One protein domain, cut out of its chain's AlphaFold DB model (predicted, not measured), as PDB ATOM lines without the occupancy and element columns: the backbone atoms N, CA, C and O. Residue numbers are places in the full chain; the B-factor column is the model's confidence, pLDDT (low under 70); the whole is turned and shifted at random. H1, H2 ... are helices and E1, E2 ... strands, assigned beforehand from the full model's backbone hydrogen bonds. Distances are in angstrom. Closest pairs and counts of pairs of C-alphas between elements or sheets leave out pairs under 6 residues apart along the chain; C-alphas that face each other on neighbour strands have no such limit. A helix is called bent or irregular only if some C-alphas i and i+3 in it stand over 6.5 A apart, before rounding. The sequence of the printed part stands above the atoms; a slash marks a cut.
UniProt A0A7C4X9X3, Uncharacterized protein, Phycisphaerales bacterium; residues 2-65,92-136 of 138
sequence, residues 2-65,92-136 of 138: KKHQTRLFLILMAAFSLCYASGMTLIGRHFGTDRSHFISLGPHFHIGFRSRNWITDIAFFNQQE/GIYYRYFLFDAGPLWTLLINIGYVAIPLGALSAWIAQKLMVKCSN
ATOM      1  N   LYS A   2     -44.268 -39.426  -7.188       61.28
ATOM      2  CA  LYS A   2     -43.564 -38.777  -6.052       61.28
ATOM      3  C   LYS A   2     -42.189 -39.383  -5.682       61.28
ATOM      4  O   LYS A   2     -41.240 -38.644  -5.462       61.28
ATOM      5  N   LYS A   3     -42.035 -40.716  -5.711       66.25
ATOM      6  CA  LYS A   3     -40.774 -41.414  -5.351       66.25
ATOM      7  C   LYS A   3     -39.592 -41.091  -6.281       66.25
ATOM      8  O   LYS A   3     -38.450 -41.064  -5.831       66.25
ATOM      9  N   HIS A   4     -39.859 -40.844  -7.564       68.75
ATOM     10  CA  HIS A   4     -38.818 -40.507  -8.541       68.75
ATOM     11  C   HIS A   4     -38.330 -39.060  -8.370       68.75
ATOM     12  O   HIS A   4     -37.133 -38.803  -8.475       68.75
ATOM     13  N   GLN A   5     -39.240 -38.141  -8.029       74.06
ATOM     14  CA  GLN A   5     -38.925 -36.740  -7.732       74.06
ATOM     15  C   GLN A   5     -38.069 -36.611  -6.462       74.06
ATOM     16  O   GLN A   5     -37.069 -35.900  -6.462       74.06
ATOM     17  N   THR A   6     -38.372 -37.383  -5.412       69.75
ATOM     18  CA  THR A   6     -37.556 -37.403  -4.182       69.75
ATOM     19  C   THR A   6     -36.128 -37.891  -4.433       69.75
ATOM     20  O   THR A   6     -35.180 -37.310  -3.914       69.75
ATOM     21  N   ARG A   7     -35.951 -38.944  -5.245       73.75
ATOM     22  CA  ARG A   7     -34.614 -39.456  -5.596       73.75
ATOM     23  C   ARG A   7     -33.811 -38.435  -6.392       73.75
ATOM     24  O   ARG A   7     -32.653 -38.206  -6.070       73.75
ATOM     25  N   LEU A   8     -34.438 -37.806  -7.385       77.06
ATOM     26  CA  LEU A   8     -33.800 -36.770  -8.192       77.06
ATOM     27  C   LEU A   8     -33.362 -35.580  -7.327       77.06
ATOM     28  O   LEU A   8     -32.236 -35.117  -7.447       77.06
ATOM     29  N   PHE A   9     -34.216 -35.143  -6.402       73.44
ATOM     30  CA  PHE A   9     -33.897 -34.053  -5.486       73.44
ATOM     31  C   PHE A   9     -32.718 -34.378  -4.553       73.44
ATOM     32  O   PHE A   9     -31.805 -33.569  -4.414       73.44
ATOM     33  N   LEU A  10     -32.693 -35.575  -3.954       73.19
ATOM     34  CA  LEU A  10     -31.567 -36.008  -3.115       73.19
ATOM     35  C   LEU A  10     -30.254 -36.078  -3.907       73.19
ATOM     36  O   LEU A  10     -29.213 -35.681  -3.389       73.19
ATOM     37  N   ILE A  11     -30.306 -36.533  -5.163       79.06
ATOM     38  CA  ILE A  11     -29.148 -36.554  -6.066       79.06
ATOM     39  C   ILE A  11     -28.661 -35.131  -6.356       79.06
ATOM     40  O   ILE A  11     -27.463 -34.880  -6.278       79.06
ATOM     41  N   LEU A  12     -29.569 -34.189  -6.632       79.00
ATOM     42  CA  LEU A  12     -29.216 -32.787  -6.871       79.00
ATOM     43  C   LEU A  12     -28.591 -32.132  -5.634       79.00
ATOM     44  O   LEU A  12     -27.589 -31.436  -5.760       79.00
ATOM     45  N   MET A  13     -29.129 -32.396  -4.441       73.81
ATOM     46  CA  MET A  13     -28.559 -31.894  -3.188       73.81
ATOM     47  C   MET A  13     -27.169 -32.474  -2.922       73.81
ATOM     48  O   MET A  13     -26.249 -31.728  -2.598       73.81
ATOM     49  N   ALA A  14     -26.991 -33.785  -3.110       72.25
ATOM     50  CA  ALA A  14     -25.689 -34.427  -2.969       72.25
ATOM     51  C   ALA A  14     -24.672 -33.869  -3.978       72.25
ATOM     52  O   ALA A  14     -23.550 -33.543  -3.596       72.25
ATOM     53  N   ALA A  15     -25.074 -33.692  -5.242       75.69
ATOM     54  CA  ALA A  15     -24.237 -33.101  -6.282       75.69
ATOM     55  C   ALA A  15     -23.865 -31.646  -5.960       75.69
ATOM     56  O   ALA A  15     -22.703 -31.274  -6.090       75.69
ATOM     57  N   PHE A  16     -24.814 -30.840  -5.473       78.12
ATOM     58  CA  PHE A  16     -24.551 -29.467  -5.047       78.12
ATOM     59  C   PHE A  16     -23.568 -29.413  -3.874       78.12
ATOM     60  O   PHE A  16     -22.596 -28.666  -3.936       78.12
ATOM     61  N   SER A  17     -23.759 -30.234  -2.837       70.50
ATOM     62  CA  SER A  17     -22.825 -30.315  -1.709       70.50
ATOM     63  C   SER A  17     -21.427 -30.755  -2.149       70.50
ATOM     64  O   SER A  17     -20.439 -30.211  -1.659       70.50
ATOM     65  N   LEU A  18     -21.329 -31.688  -3.103       71.69
ATOM     66  CA  LEU A  18     -20.054 -32.151  -3.653       71.69
ATOM     67  C   LEU A  18     -19.365 -31.064  -4.497       71.69
ATOM     68  O   LEU A  18     -18.167 -30.828  -4.334       71.69
ATOM     69  N   CYS A  19     -20.112 -30.362  -5.353       77.62
ATOM     70  CA  CYS A  19     -19.619 -29.226  -6.140       77.62
ATOM     71  C   CYS A  19     -19.185 -28.064  -5.243       77.62
ATOM     72  O   CYS A  19     -18.136 -27.468  -5.465       77.62
ATOM     73  N   TYR A  20     -19.948 -27.774  -4.191       74.44
ATOM     74  CA  TYR A  20     -19.602 -26.748  -3.215       74.44
ATOM     75  C   TYR A  20     -18.321 -27.119  -2.456       74.44
ATOM     76  O   TYR A  20     -17.376 -26.335  -2.421       74.44
ATOM     77  N   ALA A  21     -18.231 -28.336  -1.911       69.50
ATOM     78  CA  ALA A  21     -17.044 -28.793  -1.186       69.50
ATOM     79  C   ALA A  21     -15.788 -28.821  -2.074       69.50
ATOM     80  O   ALA A  21     -14.717 -28.373  -1.657       69.50
ATOM     81  N   SER A  22     -15.915 -29.300  -3.314       70.50
ATOM     82  CA  SER A  22     -14.810 -29.320  -4.279       70.50
ATOM     83  C   SER A  22     -14.410 -27.911  -4.722       70.50
ATOM     84  O   SER A  22     -13.220 -27.604  -4.718       70.50
ATOM     85  N   GLY A  23     -15.372 -27.020  -4.981       73.69
ATOM     86  CA  GLY A  23     -15.128 -25.604  -5.264       73.69
ATOM     87  C   GLY A  23     -14.377 -24.901  -4.133       73.69
ATOM     88  O   GLY A  23     -13.350 -24.272  -4.373       73.69
ATOM     89  N   MET A  24     -14.805 -25.090  -2.882       70.56
ATOM     90  CA  MET A  24     -14.126 -24.517  -1.712       70.56
ATOM     91  C   MET A  24     -12.732 -25.117  -1.484       70.56
ATOM     92  O   MET A  24     -11.829 -24.433  -0.997       70.56
ATOM     93  N   THR A  25     -12.519 -26.377  -1.868       67.19
ATOM     94  CA  THR A  25     -11.192 -27.011  -1.839       67.19
ATOM     95  C   THR A  25     -10.274 -26.436  -2.919       67.19
ATOM     96  O   THR A  25      -9.112 -26.146  -2.646       67.19
ATOM     97  N   LEU A  26     -10.788 -26.217  -4.133       71.50
ATOM     98  CA  LEU A  26     -10.040 -25.636  -5.253       71.50
ATOM     99  C   LEU A  26      -9.672 -24.171  -5.003       71.50
ATOM    100  O   LEU A  26      -8.516 -23.798  -5.185       71.50
ATOM    101  N   ILE A  27     -10.628 -23.370  -4.520       69.06
ATOM    102  CA  ILE A  27     -10.411 -21.986  -4.078       69.06
ATOM    103  C   ILE A  27      -9.347 -21.976  -2.984       69.06
ATOM    104  O   ILE A  27      -8.326 -21.308  -3.118       69.06
ATOM    105  N   GLY A  28      -9.528 -22.791  -1.944       64.75
ATOM    106  CA  GLY A  28      -8.548 -22.911  -0.877       64.75
ATOM    107  C   GLY A  28      -7.147 -23.242  -1.400       64.75
ATOM    108  O   GLY A  28      -6.182 -22.602  -0.993       64.75
ATOM    109  N   ARG A  29      -7.021 -24.216  -2.308       67.00
ATOM    110  CA  ARG A  29      -5.733 -24.626  -2.886       67.00
ATOM    111  C   ARG A  29      -5.085 -23.511  -3.706       67.00
ATOM    112  O   ARG A  29      -3.866 -23.374  -3.658       67.00
ATOM    113  N   HIS A  30      -5.876 -22.733  -4.441       67.56
ATOM    114  CA  HIS A  30      -5.382 -21.596  -5.216       67.56
ATOM    115  C   HIS A  30      -4.887 -20.456  -4.311       67.56
ATOM    116  O   HIS A  30      -3.846 -19.865  -4.577       67.56
ATOM    117  N   PHE A  31      -5.575 -20.216  -3.194       62.72
ATOM    118  CA  PHE A  31      -5.264 -19.152  -2.234       62.72
ATOM    119  C   PHE A  31      -4.442 -19.631  -1.020       62.72
ATOM    120  O   PHE A  31      -4.372 -18.940  -0.010       62.72
ATOM    121  N   GLY A  32      -3.824 -20.816  -1.103       54.16
ATOM    122  CA  GLY A  32      -3.334 -21.639   0.015       54.16
ATOM    123  C   GLY A  32      -2.113 -21.140   0.798       54.16
ATOM    124  O   GLY A  32      -1.337 -21.954   1.299       54.16
ATOM    125  N   THR A  33      -1.926 -19.832   0.933       57.03
ATOM    126  CA  THR A  33      -1.069 -19.261   1.971       57.03
ATOM    127  C   THR A  33      -1.849 -18.215   2.747       57.03
ATOM    128  O   THR A  33      -2.225 -17.183   2.203       57.03
ATOM    129  N   ASP A  34      -2.008 -18.473   4.046       58.12
ATOM    130  CA  ASP A  34      -2.798 -17.740   5.050       58.12
ATOM    131  C   ASP A  34      -2.570 -16.206   5.073       58.12
ATOM    132  O   ASP A  34      -3.297 -15.476   5.739       58.12
ATOM    133  N   ARG A  35      -1.549 -15.710   4.362       58.31
ATOM    134  CA  ARG A  35      -1.097 -14.316   4.332       58.31
ATOM    135  C   ARG A  35      -1.123 -13.644   2.961       58.31
ATOM    136  O   ARG A  35      -0.992 -12.429   2.912       58.31
ATOM    137  N   SER A  36      -1.253 -14.390   1.864       62.41
ATOM    138  CA  SER A  36      -1.239 -13.789   0.524       62.41
ATOM    139  C   SER A  36      -2.610 -13.242   0.126       62.41
ATOM    140  O   SER A  36      -2.686 -12.280  -0.631       62.41
ATOM    141  N   HIS A  37      -3.684 -13.819   0.669       68.44
ATOM    142  CA  HIS A  37      -5.053 -13.474   0.301       68.44
ATOM    143  C   HIS A  37      -5.940 -13.405   1.545       68.44
ATOM    144  O   HIS A  37      -6.448 -14.414   2.037       68.44
ATOM    145  N   PHE A  38      -6.112 -12.191   2.065       77.44
ATOM    146  CA  PHE A  38      -7.013 -11.904   3.173       77.44
ATOM    147  C   PHE A  38      -7.750 -10.587   2.949       77.44
ATOM    148  O   PHE A  38      -7.277  -9.688   2.258       77.44
ATOM    149  N   ILE A  39      -8.918 -10.480   3.570       80.94
ATOM    150  CA  ILE A  39      -9.685  -9.251   3.688       80.94
ATOM    151  C   ILE A  39      -9.402  -8.676   5.070       80.94
ATOM    152  O   ILE A  39      -9.575  -9.348   6.087       80.94
ATOM    153  N   SER A  40      -8.957  -7.426   5.100       82.38
ATOM    154  CA  SER A  40      -8.783  -6.674   6.335       82.38
ATOM    155  C   SER A  40     -10.090  -5.969   6.692       82.38
ATOM    156  O   SER A  40     -10.565  -5.153   5.909       82.38
ATOM    157  N   LEU A  41     -10.671  -6.268   7.856       81.25
ATOM    158  CA  LEU A  41     -11.820  -5.518   8.389       81.25
ATOM    159  C   LEU A  41     -11.390  -4.392   9.342       81.25
ATOM    160  O   LEU A  41     -12.225  -3.636   9.826       81.25
ATOM    161  N   GLY A  42     -10.091  -4.278   9.615       78.75
ATOM    162  CA  GLY A  42      -9.510  -3.234  10.449       78.75
ATOM    163  C   GLY A  42      -8.003  -3.431  10.616       78.75
ATOM    164  O   GLY A  42      -7.448  -4.384  10.072       78.75
ATOM    165  N   PRO A  43      -7.323  -2.582  11.401       72.56
ATOM    166  CA  PRO A  43      -5.870  -2.659  11.586       72.56
ATOM    167  C   PRO A  43      -5.387  -3.993  12.180       72.56
ATOM    168  O   PRO A  43      -4.223  -4.355  12.041       72.56
ATOM    169  N   HIS A  44      -6.286  -4.712  12.859       73.81
ATOM    170  CA  HIS A  44      -5.982  -5.873  13.699       73.81
ATOM    171  C   HIS A  44      -6.933  -7.055  13.456       73.81
ATOM    172  O   HIS A  44      -6.984  -8.001  14.238       73.81
ATOM    173  N   PHE A  45      -7.746  -7.006  12.400       77.62
ATOM    174  CA  PHE A  45      -8.726  -8.053  12.132       77.62
ATOM    175  C   PHE A  45      -8.712  -8.427  10.661       77.62
ATOM    176  O   PHE A  45      -9.114  -7.638   9.803       77.62
ATOM    177  N   HIS A  46      -8.297  -9.659  10.388       80.31
ATOM    178  CA  HIS A  46      -8.213 -10.183   9.037       80.31
ATOM    179  C   HIS A  46      -8.981 -11.495   8.923       80.31
ATOM    180  O   HIS A  46      -8.947 -12.336   9.822       80.31
ATOM    181  N   ILE A  47      -9.654 -11.661   7.789       81.81
ATOM    182  CA  ILE A  47     -10.291 -12.910   7.384       81.81
ATOM    183  C   ILE A  47      -9.572 -13.401   6.137       81.81
ATOM    184  O   ILE A  47      -9.518 -12.701   5.130       81.81
ATOM    185  N   GLY A  48      -9.035 -14.608   6.187       78.81
ATOM    186  CA  GLY A  48      -8.396 -15.264   5.059       78.81
ATOM    187  C   GLY A  48      -8.898 -16.686   4.882       78.81
ATOM    188  O   GLY A  48      -9.669 -17.215   5.686       78.81
ATOM    189  N   PHE A  49      -8.418 -17.319   3.824       76.50
ATOM    190  CA  PHE A  49      -8.606 -18.744   3.617       76.50
ATOM    191  C   PHE A  49      -7.287 -19.456   3.826       76.50
ATOM    192  O   PHE A  49      -6.223 -18.995   3.417       76.50
ATOM    193  N   ARG A  50      -7.378 -20.616   4.458       74.00
ATOM    194  CA  ARG A  50      -6.258 -21.513   4.645       74.00
ATOM    195  C   ARG A  50      -6.629 -22.852   4.070       74.00
ATOM    196  O   ARG A  50      -7.564 -23.488   4.542       74.00
ATOM    197  N   SER A  51      -5.870 -23.315   3.092       71.50
ATOM    198  CA  SER A  51      -6.026 -24.673   2.594       71.50
ATOM    199  C   SER A  51      -4.788 -25.483   2.861       71.50
ATOM    200  O   SER A  51      -3.660 -25.053   2.617       71.50
ATOM    201  N   ARG A  52      -5.000 -26.691   3.372       65.88
ATOM    202  CA  ARG A  52      -3.949 -27.692   3.452       65.88
ATOM    203  C   ARG A  52      -4.530 -29.022   3.013       65.88
ATOM    204  O   ARG A  52      -5.364 -29.599   3.707       65.88
ATOM    205  N   ASN A  53      -4.028 -29.539   1.896       69.19
ATOM    206  CA  ASN A  53      -4.531 -30.753   1.251       69.19
ATOM    207  C   ASN A  53      -6.001 -30.585   0.811       69.19
ATOM    208  O   ASN A  53      -6.303 -29.687   0.036       69.19
ATOM    209  N   TRP A  54      -6.897 -31.443   1.306       65.25
ATOM    210  CA  TRP A  54      -8.336 -31.461   1.005       65.25
ATOM    211  C   TRP A  54      -9.182 -30.690   2.026       65.25
ATOM    212  O   TRP A  54     -10.401 -30.818   2.054       65.25
ATOM    213  N   ILE A  55      -8.531 -29.948   2.922       68.62
ATOM    214  CA  ILE A  55      -9.183 -29.224   4.007       68.62
ATOM    215  C   ILE A  55      -8.999 -27.733   3.761       68.62
ATOM    216  O   ILE A  55      -7.864 -27.250   3.715       68.62
ATOM    217  N   THR A  56     -10.121 -27.029   3.626       75.50
ATOM    218  CA  THR A  56     -10.163 -25.569   3.591       75.50
ATOM    219  C   THR A  56     -10.787 -25.047   4.875       75.50
ATOM    220  O   THR A  56     -11.887 -25.450   5.264       75.50
ATOM    221  N   ASP A  57     -10.077 -24.115   5.492       77.38
ATOM    222  CA  ASP A  57     -10.457 -23.405   6.695       77.38
ATOM    223  C   ASP A  57     -10.658 -21.925   6.373       77.38
ATOM    224  O   ASP A  57      -9.898 -21.327   5.606       77.38
ATOM    225  N   ILE A  58     -11.652 -21.323   7.010       79.56
ATOM    226  CA  ILE A  58     -11.738 -19.873   7.151       79.56
ATOM    227  C   ILE A  58     -10.843 -19.508   8.326       79.56
ATOM    228  O   ILE A  58     -11.032 -20.010   9.435       79.56
ATOM    229  N   ALA A  59      -9.850 -18.671   8.068       78.00
ATOM    230  CA  ALA A  59      -8.910 -18.185   9.053       78.00
ATOM    231  C   ALA A  59      -9.294 -16.772   9.464       78.00
ATOM    232  O   ALA A  59      -9.296 -15.859   8.649       78.00
ATOM    233  N   PHE A  60      -9.554 -16.588  10.742       80.12
ATOM    234  CA  PHE A  60      -9.565 -15.281  11.365       80.12
ATOM    235  C   PHE A  60      -8.200 -15.145  12.043       80.12
ATOM    236  O   PHE A  60      -7.809 -16.034  12.809       80.12
ATOM    237  N   PHE A  61      -7.470 -14.061  11.799       74.81
ATOM    238  CA  PHE A  61      -6.232 -13.742  12.515       74.81
ATOM    239  C   PHE A  61      -6.015 -12.232  12.719       74.81
ATOM    240  O   PHE A  61      -6.479 -11.396  11.942       74.81
ATOM    241  N   ASN A  62      -5.268 -11.890  13.770       73.44
ATOM    242  CA  ASN A  62      -4.810 -10.532  14.071       73.44
ATOM    243  C   ASN A  62      -3.315 -10.403  13.730       73.44
ATOM    244  O   ASN A  62      -2.560 -11.328  13.995       73.44
ATOM    245  N   GLN A  63      -2.873  -9.284  13.152       64.75
ATOM    246  CA  GLN A  63      -1.444  -8.999  12.955       64.75
ATOM    247  C   GLN A  63      -0.677  -8.702  14.256       64.75
ATOM    248  O   GLN A  63       0.542  -8.847  14.265       64.75
ATOM    249  N   GLN A  64      -1.354  -8.302  15.337       54.97
ATOM    250  CA  GLN A  64      -0.732  -8.018  16.633       54.97
ATOM    251  C   GLN A  64      -0.714  -9.225  17.580       54.97
ATOM    252  O   GLN A  64      -1.607 -10.075  17.565       54.97
ATOM    253  N   GLU A  65       0.328  -9.256  18.417       48.44
ATOM    254  CA  GLU A  65       0.659 -10.287  19.404       48.44
ATOM    255  C   GLU A  65      -0.455 -10.492  20.440       48.44
ATOM    256  O   GLU A  65      -0.453  -9.915  21.524       48.44
ATOM    257  N   GLY A  92     -14.212 -28.970  12.500       62.62
ATOM    258  CA  GLY A  92     -14.454 -28.189  13.716       62.62
ATOM    259  C   GLY A  92     -14.031 -26.725  13.643       62.62
ATOM    260  O   GLY A  92     -13.507 -26.252  12.633       62.62
ATOM    261  N   ILE A  93     -14.258 -26.032  14.758       68.25
ATOM    262  CA  ILE A  93     -13.725 -24.704  15.074       68.25
ATOM    263  C   ILE A  93     -12.504 -24.922  15.973       68.25
ATOM    264  O   ILE A  93     -12.604 -25.632  16.973       68.25
ATOM    265  N   TYR A  94     -11.354 -24.348  15.631       68.94
ATOM    266  CA  TYR A  94     -10.125 -24.539  16.396       68.94
ATOM    267  C   TYR A  94      -9.269 -23.282  16.471       68.94
ATOM    268  O   TYR A  94      -9.083 -22.562  15.496       68.94
ATOM    269  N   TYR A  95      -8.673 -23.076  17.642       68.38
ATOM    270  CA  TYR A  95      -7.646 -22.067  17.856       68.38
ATOM    271  C   TYR A  95      -6.271 -22.669  17.607       68.38
ATOM    272  O   TYR A  95      -5.936 -23.738  18.124       68.38
ATOM    273  N   ARG A  96      -5.446 -21.981  16.818       64.56
ATOM    274  CA  ARG A  96      -4.068 -22.389  16.576       64.56
ATOM    275  C   ARG A  96      -3.107 -21.229  16.780       64.56
ATOM    276  O   ARG A  96      -3.335 -20.115  16.322       64.56
ATOM    277  N   TYR A  97      -2.011 -21.564  17.445       63.06
ATOM    278  CA  TYR A  97      -0.845 -20.719  17.623       63.06
ATOM    279  C   TYR A  97       0.209 -21.071  16.572       63.06
ATOM    280  O   TYR A  97       0.638 -22.233  16.483       63.06
ATOM    281  N   PHE A  98       0.630 -20.077  15.799       61.19
ATOM    282  CA  PHE A  98       1.753 -20.168  14.877       61.19
ATOM    283  C   PHE A  98       2.882 -19.273  15.368       61.19
ATOM    284  O   PHE A  98       2.655 -18.112  15.690       61.19
ATOM    285  N   LEU A  99       4.095 -19.812  15.402       58.09
ATOM    286  CA  LEU A  99       5.290 -19.031  15.684       58.09
ATOM    287  C   LEU A  99       5.936 -18.675  14.345       58.09
ATOM    288  O   LEU A  99       6.273 -19.577  13.575       58.09
ATOM    289  N   PHE A 100       6.054 -17.382  14.065       60.03
ATOM    290  CA  PHE A 100       6.776 -16.844  12.915       60.03
ATOM    291  C   PHE A 100       7.922 -15.959  13.410       60.03
ATOM    292  O   PHE A 100       7.881 -15.479  14.541       60.03
ATOM    293  N   ASP A 101       8.894 -15.675  12.543       51.97
ATOM    294  CA  ASP A 101      10.027 -14.792  12.870       51.97
ATOM    295  C   ASP A 101       9.582 -13.367  13.252       51.97
ATOM    296  O   ASP A 101      10.245 -12.687  14.024       51.97
ATOM    297  N   ALA A 102       8.419 -12.935  12.752       59.28
ATOM    298  CA  ALA A 102       7.799 -11.644  13.055       59.28
ATOM    299  C   ALA A 102       6.948 -11.636  14.344       59.28
ATOM    300  O   ALA A 102       6.253 -10.657  14.601       59.28
ATOM    301  N   GLY A 103       6.951 -12.728  15.114       57.44
ATOM    302  CA  GLY A 103       6.190 -12.860  16.355       57.44
ATOM    303  C   GLY A 103       5.048 -13.886  16.298       57.44
ATOM    304  O   GLY A 103       4.756 -14.482  15.250       57.44
ATOM    305  N   PRO A 104       4.415 -14.153  17.453       60.75
ATOM    306  CA  PRO A 104       3.335 -15.122  17.580       60.75
ATOM    307  C   PRO A 104       2.059 -14.681  16.856       60.75
ATOM    308  O   PRO A 104       1.571 -13.571  17.048       60.75
ATOM    309  N   LEU A 105       1.459 -15.599  16.097       62.94
ATOM    310  CA  LEU A 105       0.168 -15.407  15.446       62.94
ATOM    311  C   LEU A 105      -0.883 -16.339  16.043       62.94
ATOM    312  O   LEU A 105      -0.763 -17.569  15.987       62.94
ATOM    313  N   TRP A 106      -1.955 -15.738  16.543       69.19
ATOM    314  CA  TRP A 106      -3.152 -16.453  16.953       69.19
ATOM    315  C   TRP A 106      -4.154 -16.470  15.808       69.19
ATOM    316  O   TRP A 106      -4.469 -15.441  15.210       69.19
ATOM    317  N   THR A 107      -4.655 -17.657  15.490       67.62
ATOM    318  CA  THR A 107      -5.598 -17.844  14.390       67.62
ATOM    319  C   THR A 107      -6.752 -18.713  14.856       67.62
ATOM    320  O   THR A 107      -6.546 -19.845  15.303       67.62
ATOM    321  N   LEU A 108      -7.967 -18.193  14.722       77.38
ATOM    322  CA  LEU A 108      -9.180 -18.993  14.788       77.38
ATOM    323  C   LEU A 108      -9.425 -19.568  13.396       77.38
ATOM    324  O   LEU A 108      -9.509 -18.836  12.416       77.38
ATOM    325  N   LEU A 109      -9.519 -20.884  13.308       75.62
ATOM    326  CA  LEU A 109      -9.752 -21.607  12.072       75.62
ATOM    327  C   LEU A 109     -11.103 -22.308  12.168       75.62
ATOM    328  O   LEU A 109     -11.381 -23.021  13.132       75.62
ATOM    329  N   ILE A 110     -11.943 -22.098  11.162       77.75
ATOM    330  CA  ILE A 110     -13.225 -22.779  11.018       77.75
ATOM    331  C   ILE A 110     -13.148 -23.634   9.770       77.75
ATOM    332  O   ILE A 110     -13.050 -23.111   8.660       77.75
ATOM    333  N   ASN A 111     -13.214 -24.949   9.943       78.00
ATOM    334  CA  ASN A 111     -13.281 -25.856   8.811       78.00
ATOM    335  C   ASN A 111     -14.569 -25.606   8.014       78.00
ATOM    336  O   ASN A 111     -15.670 -25.638   8.566       78.00
ATOM    337  N   ILE A 112     -14.452 -25.400   6.706       76.31
ATOM    338  CA  ILE A 112     -15.615 -25.090   5.865       76.31
ATOM    339  C   ILE A 112     -16.575 -26.276   5.786       76.31
ATOM    340  O   ILE A 112     -17.788 -26.083   5.795       76.31
ATOM    341  N   GLY A 113     -16.055 -27.506   5.794       71.81
ATOM    342  CA  GLY A 113     -16.868 -28.719   5.868       71.81
ATOM    343  C   GLY A 113     -17.732 -28.775   7.130       71.81
ATOM    344  O   GLY A 113     -18.883 -29.200   7.056       71.81
ATOM    345  N   TYR A 114     -17.233 -28.264   8.259       73.00
ATOM    346  CA  TYR A 114     -17.988 -28.201   9.516       73.00
ATOM    347  C   TYR A 114     -19.229 -27.303   9.429       73.00
ATOM    348  O   TYR A 114     -20.230 -27.586  10.078       73.00
ATOM    349  N   VAL A 115     -19.202 -26.252   8.607       72.69
ATOM    350  CA  VAL A 115     -20.356 -25.361   8.389       72.69
ATOM    351  C   VAL A 115     -21.231 -25.865   7.241       72.69
ATOM    352  O   VAL A 115     -22.458 -25.898   7.338       72.69
ATOM    353  N   ALA A 116     -20.605 -26.302   6.151       72.69
ATOM    354  CA  ALA A 116     -21.291 -26.679   4.925       72.69
ATOM    355  C   ALA A 116     -22.114 -27.966   5.065       72.69
ATOM    356  O   ALA A 116     -23.224 -28.039   4.537       72.69
ATOM    357  N   ILE A 117     -21.601 -28.976   5.781       73.88
ATOM    358  CA  ILE A 117     -22.276 -30.275   5.918       73.88
ATOM    359  C   ILE A 117     -23.595 -30.141   6.704       73.88
ATOM    360  O   ILE A 117     -24.626 -30.568   6.175       73.88
ATOM    361  N   PRO A 118     -23.638 -29.515   7.901       76.25
ATOM    362  CA  PRO A 118     -24.894 -29.318   8.625       76.25
ATOM    363  C   PRO A 118     -25.897 -28.446   7.865       76.25
ATOM    364  O   PRO A 118     -27.082 -28.772   7.842       76.25
ATOM    365  N   LEU A 119     -25.443 -27.376   7.200       74.75
ATOM    366  CA  LEU A 119     -26.323 -26.525   6.390       74.75
ATOM    367  C   LEU A 119     -26.919 -27.283   5.199       74.75
ATOM    368  O   LEU A 119     -28.111 -27.148   4.920       74.75
ATOM    369  N   GLY A 120     -26.121 -28.116   4.526       73.38
ATOM    370  CA  GLY A 120     -26.598 -28.989   3.455       73.38
ATOM    371  C   GLY A 120     -27.642 -29.991   3.953       73.38
ATOM    372  O   GLY A 120     -28.711 -30.118   3.353       73.38
ATOM    373  N   ALA A 121     -27.378 -30.642   5.091       76.69
ATOM    374  CA  ALA A 121     -28.308 -31.582   5.715       76.69
ATOM    375  C   ALA A 121     -29.624 -30.909   6.143       76.69
ATOM    376  O   ALA A 121     -30.705 -31.431   5.860       76.69
ATOM    377  N   LEU A 122     -29.550 -29.726   6.762       78.62
ATOM    378  CA  LEU A 122     -30.721 -28.942   7.157       78.62
ATOM    379  C   LEU A 122     -31.547 -28.523   5.936       78.62
ATOM    380  O   LEU A 122     -32.766 -28.688   5.929       78.62
ATOM    381  N   SER A 123     -30.888 -28.040   4.883       74.06
ATOM    382  CA  SER A 123     -31.547 -27.640   3.634       74.06
ATOM    383  C   SER A 123     -32.281 -28.817   2.987       74.06
ATOM    384  O   SER A 123     -33.435 -28.683   2.574       74.06
ATOM    385  N   ALA A 124     -31.653 -29.998   2.962       72.94
ATOM    386  CA  ALA A 124     -32.274 -31.220   2.457       72.94
ATOM    387  C   ALA A 124     -33.495 -31.638   3.297       72.94
ATOM    388  O   ALA A 124     -34.531 -32.008   2.739       72.94
ATOM    389  N   TRP A 125     -33.406 -31.530   4.626       79.31
ATOM    390  CA  TRP A 125     -34.514 -31.838   5.532       79.31
ATOM    391  C   TRP A 125     -35.705 -30.881   5.360       79.31
ATOM    392  O   TRP A 125     -36.845 -31.335   5.239       79.31
ATOM    393  N   ILE A 126     -35.456 -29.567   5.284       77.38
ATOM    394  CA  ILE A 126     -36.503 -28.559   5.047       77.38
ATOM    395  C   ILE A 126     -37.205 -28.841   3.718       77.38
ATOM    396  O   ILE A 126     -38.435 -28.902   3.663       77.38
ATOM    397  N   ALA A 127     -36.439 -29.074   2.655       70.31
ATOM    398  CA  ALA A 127     -37.002 -29.360   1.345       70.31
ATOM    399  C   ALA A 127     -37.845 -30.645   1.342       70.31
ATOM    400  O   ALA A 127     -38.940 -30.657   0.778       70.31
ATOM    401  N   GLN A 128     -37.407 -31.698   2.043       76.38
ATOM    402  CA  GLN A 128     -38.207 -32.911   2.219       76.38
ATOM    403  C   GLN A 128     -39.563 -32.601   2.875       76.38
ATOM    404  O   GLN A 128     -40.598 -33.080   2.408       76.38
ATOM    405  N   LYS A 129     -39.583 -31.784   3.936       78.69
ATOM    406  CA  LYS A 129     -40.819 -31.403   4.639       78.69
ATOM    407  C   LYS A 129     -41.753 -30.565   3.765       78.69
ATOM    408  O   LYS A 129     -42.954 -30.839   3.739       78.69
ATOM    409  N   LEU A 130     -41.214 -29.594   3.029       73.88
ATOM    410  CA  LEU A 130     -41.991 -28.758   2.109       73.88
ATOM    411  C   LEU A 130     -42.613 -29.590   0.982       73.88
ATOM    412  O   LEU A 130     -43.799 -29.441   0.697       73.88
ATOM    413  N   MET A 131     -41.864 -30.535   0.407       66.62
ATOM    414  CA  MET A 131     -42.383 -31.413  -0.645       66.62
ATOM    415  C   MET A 131     -43.497 -32.335  -0.151       66.62
ATOM    416  O   MET A 131     -44.493 -32.504  -0.851       66.62
ATOM    417  N   VAL A 132     -43.375 -32.908   1.053       69.69
ATOM    418  CA  VAL A 132     -44.454 -33.721   1.645       69.69
ATOM    419  C   VAL A 132     -45.728 -32.887   1.792       69.69
ATOM    420  O   VAL A 132     -46.801 -33.359   1.412       69.69
ATOM    421  N   LYS A 133     -45.601 -31.634   2.253       65.19
ATOM    422  CA  LYS A 133     -46.724 -30.705   2.424       65.19
ATOM    423  C   LYS A 133     -47.385 -30.339   1.090       65.19
ATOM    424  O   LYS A 133     -48.596 -30.480   0.985       65.19
ATOM    425  N   CYS A 134     -46.617 -29.974   0.059       56.25
ATOM    426  CA  CYS A 134     -47.149 -29.686  -1.284       56.25
ATOM    427  C   CYS A 134     -47.824 -30.899  -1.930       56.25
ATOM    428  O   CYS A 134     -48.745 -30.754  -2.719       56.25
ATOM    429  N   SER A 135     -47.386 -32.107  -1.582       61.25
ATOM    430  CA  SER A 135     -47.960 -33.334  -2.122       61.25
ATOM    431  C   SER A 135     -49.314 -33.712  -1.496       61.25
ATOM    432  O   SER A 135     -49.975 -34.612  -2.015       61.25
ATOM    433  N   ASN A 136     -49.686 -33.062  -0.389       56.31
ATOM    434  CA  ASN A 136     -50.927 -33.278   0.358       56.31
ATOM    435  C   ASN A 136     -51.927 -32.121   0.189       56.31
ATOM    436  O   ASN A 136     -52.954 -32.114   0.861       56.31
TER     437      ASN A 136
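Overview. This is residues 2 to 65 and 92 to 136 of the 138 residues of an uncharacterized protein of Phycisphaerales bacterium (UniProt A0A7C4X9X3). Two long helices, H1 and H2, run side by side and opposite ways as a stem, and at one end of it sits a head, a strongly twisted sheet of five strands. The last part of H1, residues 21 to 30, packs over E2 and E3, while H2 runs straight on from E5 and meets the sheet only with its first residues. The printed part has 109 residues, with the order H1 E1 E2 E3 E4 E5 H2; the sheet runs E1 E2 E3 E5 E4, antiparallel throughout, and the class is mixed, helices and strands. The whole is loose, with a radius of gyration of the C-alphas of 18.7 A, and a rod of 63 by 23 by 20 A.

Along the chain. Find C-alpha 2 at (-43.564, -38.777, -6.052); from there H1, residues 2 to 30, runs 41.9 A to C-alpha 30 at (-5.382, -21.596, -5.216). Next come E1, residues 38 to 42, E2, residues 45 to 52, and E3, residues 55 to 61. Beyond the cut look for E4, residues 93 to 100, 22.1 A long, and E5, residues 103 to 111, 24.6 A long. H2, residues 112 to 134, then runs 32.7 A to C-alpha 134 at (-47.149, -29.686, -1.284); it is neither bent nor irregular, but only just: C-alphas 115 and 118 are 6.0 A apart.

Arrangement. Begin with the sheet, whose edge strands are E1 and E4. E1, E2 and E3 form a meander, each strand the antiparallel neighbour of the one before; look for N 39 and O 47 at 2.8 A, and N 48 and O 59 at 2.8 A. E3 and E5 stand at 132 degrees, with N 58 and O 110 at 2.8 A. E4 and E5 are a hairpin, with N 96 and O 107 at 2.8 A. H1 is on the sheet in two layers, a helix on one face of a sheet; it runs across the strands, at 80 degrees to E2 on the local plane, and its closest C-alphas to E2 are those of Gly 28 and Ser 51, 4.6 A. H2 only grazes the sheet, with residues 112 to 115. H1 and H2 touch, at a shallow tilt of 19 degrees, opposite ways; their closest C-alphas, those of Ser 17 and Gly 120, are 6.5 A apart. In H1 every O i to N i+4 pair is within hydrogen-bond range, in H2 18 of 19.

Size, cuts and confidence. The C-alphas farthest apart, those of Asp 101 and Asn 136, are 64.9 A apart. Residues 66 to 91 are not printed, and C-alphas 65 and 92 are 24.1 A apart across this cut. Of the links printed whole, none is long. Mean pLDDT of the printed part is 70.4; 46 residues are under 70, among them 27 to 37 and 92 to 107.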